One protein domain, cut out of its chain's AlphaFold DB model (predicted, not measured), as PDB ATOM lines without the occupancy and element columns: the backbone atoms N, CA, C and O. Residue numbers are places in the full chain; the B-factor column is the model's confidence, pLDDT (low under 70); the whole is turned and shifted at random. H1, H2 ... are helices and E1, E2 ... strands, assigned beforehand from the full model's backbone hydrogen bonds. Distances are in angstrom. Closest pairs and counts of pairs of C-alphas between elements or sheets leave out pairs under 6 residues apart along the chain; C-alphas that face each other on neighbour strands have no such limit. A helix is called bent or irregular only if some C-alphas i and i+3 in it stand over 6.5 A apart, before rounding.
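AT A GLANCE: This is residues 44 to 96 of the 96 residues of an uncharacterized protein of bioreactor metagenome (UniProt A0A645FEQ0). A small three-stranded antiparallel sheet is covered on one face by two helices, and its other face is bare: two layers, with the long helix H2 crossing the strands and the short H1 next to it over edge strand E1. The 53 printed residues run E1, H1, H2, E2, E3, and the sheet's order is E1, E3, E2. The class is mixed, helices and strands; the whole is compact, with a radius of gyration of the C-alphas of 10.2 A and spans of 26 by 25 by 17 A.

IN THESE COORDINATES: Find C-alpha 44 at (236.527, 263.749, 201.726), where E1, residues 44 to 47, begins. H1 follows at residues 48 to 54, then H2 at 58 to 73, 22.8 A long, beginning at (243.791, 256.519, 214.093). H2 is irregular, with C-alphas 59 and 62 8.4 A apart, and has a kink of 35 degrees near residue 65. E2, residues 80 to 85, is 15.5 A long; E3, residues 90 to 95, is 16.0 A long and ends at (233.317, 266.596, 204.960).

HOW THE PARTS SIT: Look first at E3, the inner strand. It is antiparallel to E1, with N 46 and O 93 at 3.0 A, and forms a hairpin with E2, with N 83 and O 92 at 2.9 A. E1, H1 H2, E2 make a split strand-helix-strand unit, two strands running the same way with E3 between them, and its crossover is right-handed. H1 is on the sheet at a height of 7.0 A, slantwise to the strands; its closest C-alpha to E3 is Ala 48, 7.0 A from that of Tyr 93. H2, on the same face at a height of 9.3 A, runs across the strands, at 70 degrees to E2 on the local plane; the closest C-alphas of H2 and E2, Ala 72 and Val 80, are 4.6 A apart. H1 and H2 touch at a steep tilt of 63 degrees, opposite ways, closest at the C-alphas of Ala 52 and Ala 58, 5.0 A apart. Every O i to N i+4 pair of H1 is within hydrogen-bond range; in H2, 10 of 12 are.

THE WHOLE: The C-alphas farthest apart, Gln 77 and Glu 87, are 29.9 A apart. The printed part has no cut and no long link. Mean pLDDT of the printed part is 85.6, and residue 75 is under 70.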
ATOM      1  N   VAL A  44     236.075 265.097 201.405       87.75
ATOM      2  CA  VAL A  44     236.527 263.749 201.726       87.75
ATOM      3  C   VAL A  44     235.377 262.955 202.307       87.75
ATOM      4  O   VAL A  44     234.668 263.399 203.212       87.75
ATOM      5  N   THR A  45     235.195 261.766 201.746       89.75
ATOM      6  CA  THR A  45     234.152 260.829 202.138       89.75
ATOM      7  C   THR A  45     234.797 259.561 202.674       89.75
ATOM      8  O   THR A  45     235.784 259.083 202.110       89.75
ATOM      9  N   GLY A  46     234.253 259.036 203.764       89.56
ATOM     10  CA  GLY A  46     234.708 257.789 204.369       89.56
ATOM     11  C   GLY A  46     234.035 257.521 205.708       89.56
ATOM     12  O   GLY A  46     233.271 258.342 206.224       89.56
ATOM     13  N   THR A  47     234.314 256.356 206.273       91.25
ATOM     14  CA  THR A  47     233.936 256.028 207.652       91.25
ATOM     15  C   THR A  47     234.728 256.870 208.652       91.25
ATOM     16  O   THR A  47     235.771 257.445 208.329       91.25
ATOM     17  N   ALA A  48     234.265 256.934 209.903       88.88
ATOM     18  CA  ALA A  48     234.998 257.643 210.953       88.88
ATOM     19  C   ALA A  48     236.434 257.115 211.128       88.88
ATOM     20  O   ALA A  48     237.339 257.909 211.361       88.88
ATOM     21  N   ALA A  49     236.654 255.805 210.965       88.12
ATOM     22  CA  ALA A  49     237.978 255.189 211.045       88.12
ATOM     23  C   ALA A  49     238.904 255.644 209.906       88.12
ATOM     24  O   ALA A  49     240.053 256.008 210.147       88.12
ATOM     25  N   GLU A  50     238.399 255.689 208.671       89.50
ATOM     26  CA  GLU A  50     239.173 256.158 207.516       89.50
ATOM     27  C   GLU A  50     239.511 257.647 207.615       89.50
ATOM     28  O   GLU A  50     240.625 258.063 207.291       89.50
ATOM     29  N   LEU A  51     238.558 258.460 208.074       88.19
ATOM     30  CA  LEU A  51     238.758 259.895 208.264       88.19
ATOM     31  C   LEU A  51     239.724 260.182 209.419       88.19
ATOM     32  O   LEU A  51     240.596 261.037 209.282       88.19
ATOM     33  N   ALA A  52     239.628 259.420 210.510       87.75
ATOM     34  CA  ALA A  52     240.584 259.468 211.609       87.75
ATOM     35  C   ALA A  52     241.998 259.111 211.126       87.75
ATOM     36  O   ALA A  52     242.942 259.845 211.405       87.75
ATOM     37  N   ALA A  53     242.150 258.043 210.337       87.94
ATOM     38  CA  ALA A  53     243.439 257.655 209.769       87.94
ATOM     39  C   ALA A  53     244.024 258.742 208.851       87.94
ATOM     40  O   ALA A  53     245.202 259.076 208.975       87.94
ATOM     41  N   LYS A  54     243.201 259.354 207.986       85.12
ATOM     42  CA  LYS A  54     243.624 260.472 207.121       85.12
ATOM     43  C   LYS A  54     244.070 261.705 207.904       85.12
ATOM     44  O   LYS A  54     244.992 262.384 207.472       85.12
ATOM     45  N   ALA A  55     243.452 261.971 209.052       83.75
ATOM     46  CA  ALA A  55     243.824 263.077 209.929       83.75
ATOM     47  C   ALA A  55     244.969 262.749 210.911       83.75
ATOM     48  O   ALA A  55     245.330 263.593 211.735       83.75
ATOM     49  N   GLY A  56     245.540 261.537 210.860       84.06
ATOM     50  CA  GLY A  56     246.583 261.099 211.795       84.06
ATOM     51  C   GLY A  56     246.074 260.832 213.218       84.06
ATOM     52  O   GLY A  56     246.844 260.888 214.169       84.06
ATOM     53  N   LEU A  57     244.778 260.553 213.366       85.50
ATOM     54  CA  LEU A  57     244.058 260.335 214.624       85.50
ATOM     55  C   LEU A  57     243.521 258.896 214.730       85.50
ATOM     56  O   LEU A  57     242.459 258.668 215.304       85.50
ATOM     57  N   ALA A  58     244.234 257.917 214.166       82.19
ATOM     58  CA  ALA A  58     243.791 256.519 214.093       82.19
ATOM     59  C   ALA A  58     243.536 255.865 215.469       82.19
ATOM     60  O   ALA A  58     242.703 254.971 215.556       82.19
ATOM     61  N   ASP A  59     244.175 256.332 216.545       81.25
ATOM     62  CA  ASP A  59     243.890 255.896 217.925       81.25
ATOM     63  C   ASP A  59     242.614 256.531 218.516       81.25
ATOM     64  O   ASP A  59     242.041 256.029 219.480       81.25
ATOM     65  N   HIS A  60     242.114 257.608 217.907       82.56
ATOM     66  CA  HIS A  60     240.978 258.405 218.378       82.56
ATOM     67  C   HIS A  60     239.739 258.247 217.481       82.56
ATOM     68  O   HIS A  60     238.991 259.205 217.255       82.56
ATOM     69  N   VAL A  61     239.482 257.038 216.956       86.50
ATOM     70  CA  VAL A  61     238.332 256.778 216.061       86.50
ATOM     71  C   VAL A  61     236.998 257.124 216.726       86.50
ATOM     72  O   VAL A  61     236.153 257.766 216.107       86.50
ATOM     73  N   ALA A  62     236.805 256.737 217.990       84.56
ATOM     74  CA  ALA A  62     235.552 256.984 218.707       84.56
ATOM     75  C   ALA A  62     235.292 258.485 218.940       84.56
ATOM     76  O   ALA A  62     234.171 258.963 218.757       84.56
ATOM     77  N   GLU A  63     236.334 259.245 219.290       85.00
ATOM     78  CA  GLU A  63     236.242 260.700 219.447       85.00
ATOM     79  C   GLU A  63     235.987 261.383 218.100       85.00
ATOM     80  O   GLU A  63     235.105 262.237 217.995       85.00
ATOM     81  N   THR A  64     236.688 260.947 217.051       86.69
ATOM     82  CA  THR A  64     236.479 261.393 215.665       86.69
ATOM     83  C   THR A  64     235.033 261.169 215.216       86.69
ATOM     84  O   THR A  64     234.391 262.097 214.723       86.69
ATOM     85  N   ALA A  65     234.484 259.972 215.445       88.19
ATOM     86  CA  ALA A  65     233.091 259.647 215.145       88.19
ATOM     87  C   ALA A  65     232.121 260.573 215.896       88.19
ATOM     88  O   ALA A  65     231.175 261.094 215.303       88.19
ATOM     89  N   GLY A  66     232.379 260.835 217.181       88.69
ATOM     90  CA  GLY A  66     231.597 261.771 217.990       88.69
ATOM     91  C   GLY A  66     231.606 263.196 217.428       88.69
ATOM     92  O   GLY A  66     230.550 263.827 217.313       88.69
ATOM     93  N   TRP A  67     232.776 263.694 217.020       87.81
ATOM     94  CA  TRP A  67     232.924 265.024 216.427       87.81
ATOM     95  C   TRP A  67     232.255 265.143 215.059       87.81
ATOM     96  O   TRP A  67     231.505 266.097 214.842       87.81
ATOM     97  N   LEU A  68     232.455 264.169 214.167       88.62
ATOM     98  CA  LEU A  68     231.807 264.122 212.851       88.62
ATOM     99  C   LEU A  68     230.286 264.022 212.982       88.62
ATOM    100  O   LEU A  68     229.553 264.728 212.294       88.62
ATOM    101  N   ASN A  69     229.801 263.206 213.917       89.12
ATOM    102  CA  ASN A  69     228.380 263.081 214.209       89.12
ATOM    103  C   ASN A  69     227.776 264.405 214.692       89.12
ATOM    104  O   ASN A  69     226.718 264.828 214.225       89.12
ATOM    105  N   ARG A  70     228.472 265.087 215.608       86.56
ATOM    106  CA  ARG A  70     228.044 266.391 216.118       86.56
ATOM    107  C   ARG A  70     228.037 267.456 215.025       86.56
ATOM    108  O   ARG A  70     227.094 268.242 214.980       86.56
ATOM    109  N   ALA A  71     229.053 267.466 214.163       86.50
ATOM    110  CA  ALA A  71     229.165 268.386 213.034       86.50
ATOM    111  C   ALA A  71     228.101 268.119 211.955       86.50
ATOM    112  O   ALA A  71     227.565 269.063 211.386       86.50
ATOM    113  N   ALA A  72     227.732 266.856 211.727       86.94
ATOM    114  CA  ALA A  72     226.671 266.503 210.787       86.94
ATOM    115  C   ALA A  72     225.273 266.924 211.268       86.94
ATOM    116  O   ALA A  72     224.405 267.254 210.466       86.94
ATOM    117  N   LEU A  73     225.047 266.918 212.585       84.31
ATOM    118  CA  LEU A  73     223.794 267.373 213.196       84.31
ATOM    119  C   LEU A  73     223.723 268.895 213.356       84.31
ATOM    120  O   LEU A  73     222.633 269.458 213.384       84.31
ATOM    121  N   ASN A  74     224.873 269.554 213.491       82.62
ATOM    122  CA  ASN A  74     224.979 270.998 213.644       82.62
ATOM    123  C   ASN A  74     225.971 271.533 212.608       82.62
ATOM    124  O   ASN A  74     227.165 271.624 212.922       82.62
ATOM    125  N   PRO A  75     225.500 271.905 211.404       66.88
ATOM    126  CA  PRO A  75     226.330 272.502 210.365       66.88
ATOM    127  C   PRO A  75     226.684 273.943 210.760       66.88
ATOM    128  O   PRO A  75     226.157 274.911 210.222       66.88
ATOM    129  N   GLY A  76     227.521 274.082 211.784       72.81
ATOM    130  CA  GLY A  76     228.104 275.346 212.203       72.81
ATOM    131  C   GLY A  76     229.357 275.617 211.382       72.81
ATOM    132  O   GLY A  76     229.296 275.915 210.195       72.81
ATOM    133  N   GLN A  77     230.512 275.476 212.026       70.31
ATOM    134  CA  GLN A  77     231.810 275.794 211.431       70.31
ATOM    135  C   GLN A  77     232.300 274.776 210.386       70.31
ATOM    136  O   GLN A  77     233.122 275.128 209.549       70.31
ATOM    137  N   TYR A  78     231.784 273.544 210.404       78.56
ATOM    138  CA  TYR A  78     232.183 272.471 209.488       78.56
ATOM    139  C   TYR A  78     230.953 271.901 208.788       78.56
ATOM    140  O   TYR A  78     229.969 271.554 209.445       78.56
ATOM    141  N   ARG A  79     231.001 271.791 207.456       84.19
ATOM    142  CA  ARG A  79     229.929 271.176 206.669       84.19
ATOM    143  C   ARG A  79     230.200 269.687 206.546       84.19
ATOM    144  O   ARG A  79     230.952 269.254 205.682       84.19
ATOM    145  N   VAL A  80     229.571 268.913 207.420       88.44
ATOM    146  CA  VAL A  80     229.636 267.452 207.383       88.44
ATOM    147  C   VAL A  80     228.262 266.917 207.019       88.44
ATOM    148  O   VAL A  80     227.267 267.285 207.631       88.44
ATOM    149  N   ASP A  81     228.202 266.052 206.018       88.12
ATOM    150  CA  ASP A  81     227.034 265.229 205.726       88.12
ATOM    151  C   ASP A  81     227.293 263.809 206.234       88.12
ATOM    152  O   ASP A  81     228.443 263.364 206.271       88.12
ATOM    153  N   ARG A  82     226.253 263.086 206.651       89.81
ATOM    154  CA  ARG A  82     226.383 261.679 207.039       89.81
ATOM    155  C   ARG A  82     225.286 260.850 206.398       89.81
ATOM    156  O   ARG A  82     224.114 261.224 206.426       89.81
ATOM    157  N   LYS A  83     225.657 259.669 205.920       90.88
ATOM    158  CA  LYS A  83     224.735 258.667 205.395       90.88
ATOM    159  C   LYS A  83     225.082 257.312 205.987       90.88
ATOM    160  O   LYS A  83     226.241 256.912 206.000       90.88
ATOM    161  N   TYR A  84     224.073 256.592 206.465       88.62
ATOM    162  CA  TYR A  84     224.277 255.212 206.886       88.62
ATOM    163  C   TYR A  84     224.500 254.328 205.656       88.62
ATOM    164  O   TYR A  84     223.669 254.312 204.742       88.62
ATOM    165  N   CYS A  85     225.626 253.619 205.617       87.69
ATOM    166  CA  CYS A  85     225.945 252.667 204.565       87.69
ATOM    167  C   CYS A  85     225.597 251.256 205.041       87.69
ATOM    168  O   CYS A  85     226.214 250.724 205.960       87.69
ATOM    169  N   THR A  86     224.605 250.633 204.406       85.25
ATOM    170  CA  THR A  86     224.152 249.277 204.753       85.25
ATOM    171  C   THR A  86     225.178 248.198 204.421       85.25
ATOM    172  O   THR A  86     225.188 247.163 205.080       85.25
ATOM    173  N   GLU A  87     226.041 248.442 203.432       82.56
ATOM    174  CA  GLU A  87     227.105 247.521 203.016       82.56
ATOM    175  C   GLU A  87     228.257 247.502 204.027       82.56
ATOM    176  O   GLU A  87     228.648 246.439 204.499       82.56
ATOM    177  N   ALA A  88     228.718 248.681 204.453       77.25
ATOM    178  CA  ALA A  88     229.725 248.814 205.506       77.25
ATOM    179  C   ALA A  88     229.158 248.589 206.922       77.25
ATOM    180  O   ALA A  88     229.924 248.460 207.870       77.25
ATOM    181  N   ARG A  89     227.822 248.559 207.070       85.88
ATOM    182  CA  ARG A  89     227.103 248.585 208.360       85.88
ATOM    183  C   ARG A  89     227.570 249.719 209.284       85.88
ATOM    184  O   ARG A  89     227.538 249.582 210.503       85.88
ATOM    185  N   ASP A  90     227.977 250.837 208.693       86.88
ATOM    186  CA  ASP A  90     228.576 251.965 209.402       86.88
ATOM    187  C   ASP A  90     228.124 253.307 208.807       86.88
ATOM    188  O   ASP A  90     227.562 253.383 207.705       86.88
ATOM    189  N   TRP A  91     228.352 254.384 209.550       88.12
ATOM    190  CA  TRP A  91     228.099 255.744 209.100       88.12
ATOM    191  C   TRP A  91     229.248 256.222 208.217       88.12
ATOM    192  O   TRP A  91     230.407 256.282 208.625       88.12
ATOM    193  N   VAL A  92     228.903 256.625 206.999       90.56
ATOM    194  CA  VAL A  92     229.826 257.278 206.077       90.56
ATOM    195  C   VAL A  92     229.608 258.778 206.177       90.56
ATOM    196  O   VAL A  92     228.490 259.271 206.006       90.56
ATOM    197  N   TYR A  93     230.683 259.503 206.453       91.06
ATOM    198  CA  TYR A  93     230.688 260.951 206.583       91.06
ATOM    199  C   TYR A  93     231.308 261.569 205.336       91.06
ATOM    200  O   TYR A  93     232.260 261.032 204.777       91.06
ATOM    201  N   THR A  94     230.768 262.702 204.903       90.12
ATOM    202  CA  THR A  94     231.322 263.538 203.836       90.12
ATOM    203  C   THR A  94     231.601 264.916 204.404       90.12
ATOM    204  O   THR A  94     230.668 265.658 204.710       90.12
ATOM    205  N   VAL A  95     232.875 265.257 204.551       88.00
ATOM    206  CA  VAL A  95     233.317 266.596 204.960       88.00
ATOM    207  C   VAL A  95     233.491 267.434 203.693       88.00
ATOM    208  O   VAL A  95     234.093 266.948 202.737       88.00
ATOM    209  N   LYS A  96     232.906 268.636 203.656       80.12
ATOM    210  CA  LYS A  96     232.924 269.570 202.517       80.12
ATOM    211  C   LYS A  96     233.711 270.833 202.819       80.12
ATOM    212  O   LYS A  96     233.604 271.316 203.970       80.12
TER     213      LYS A  96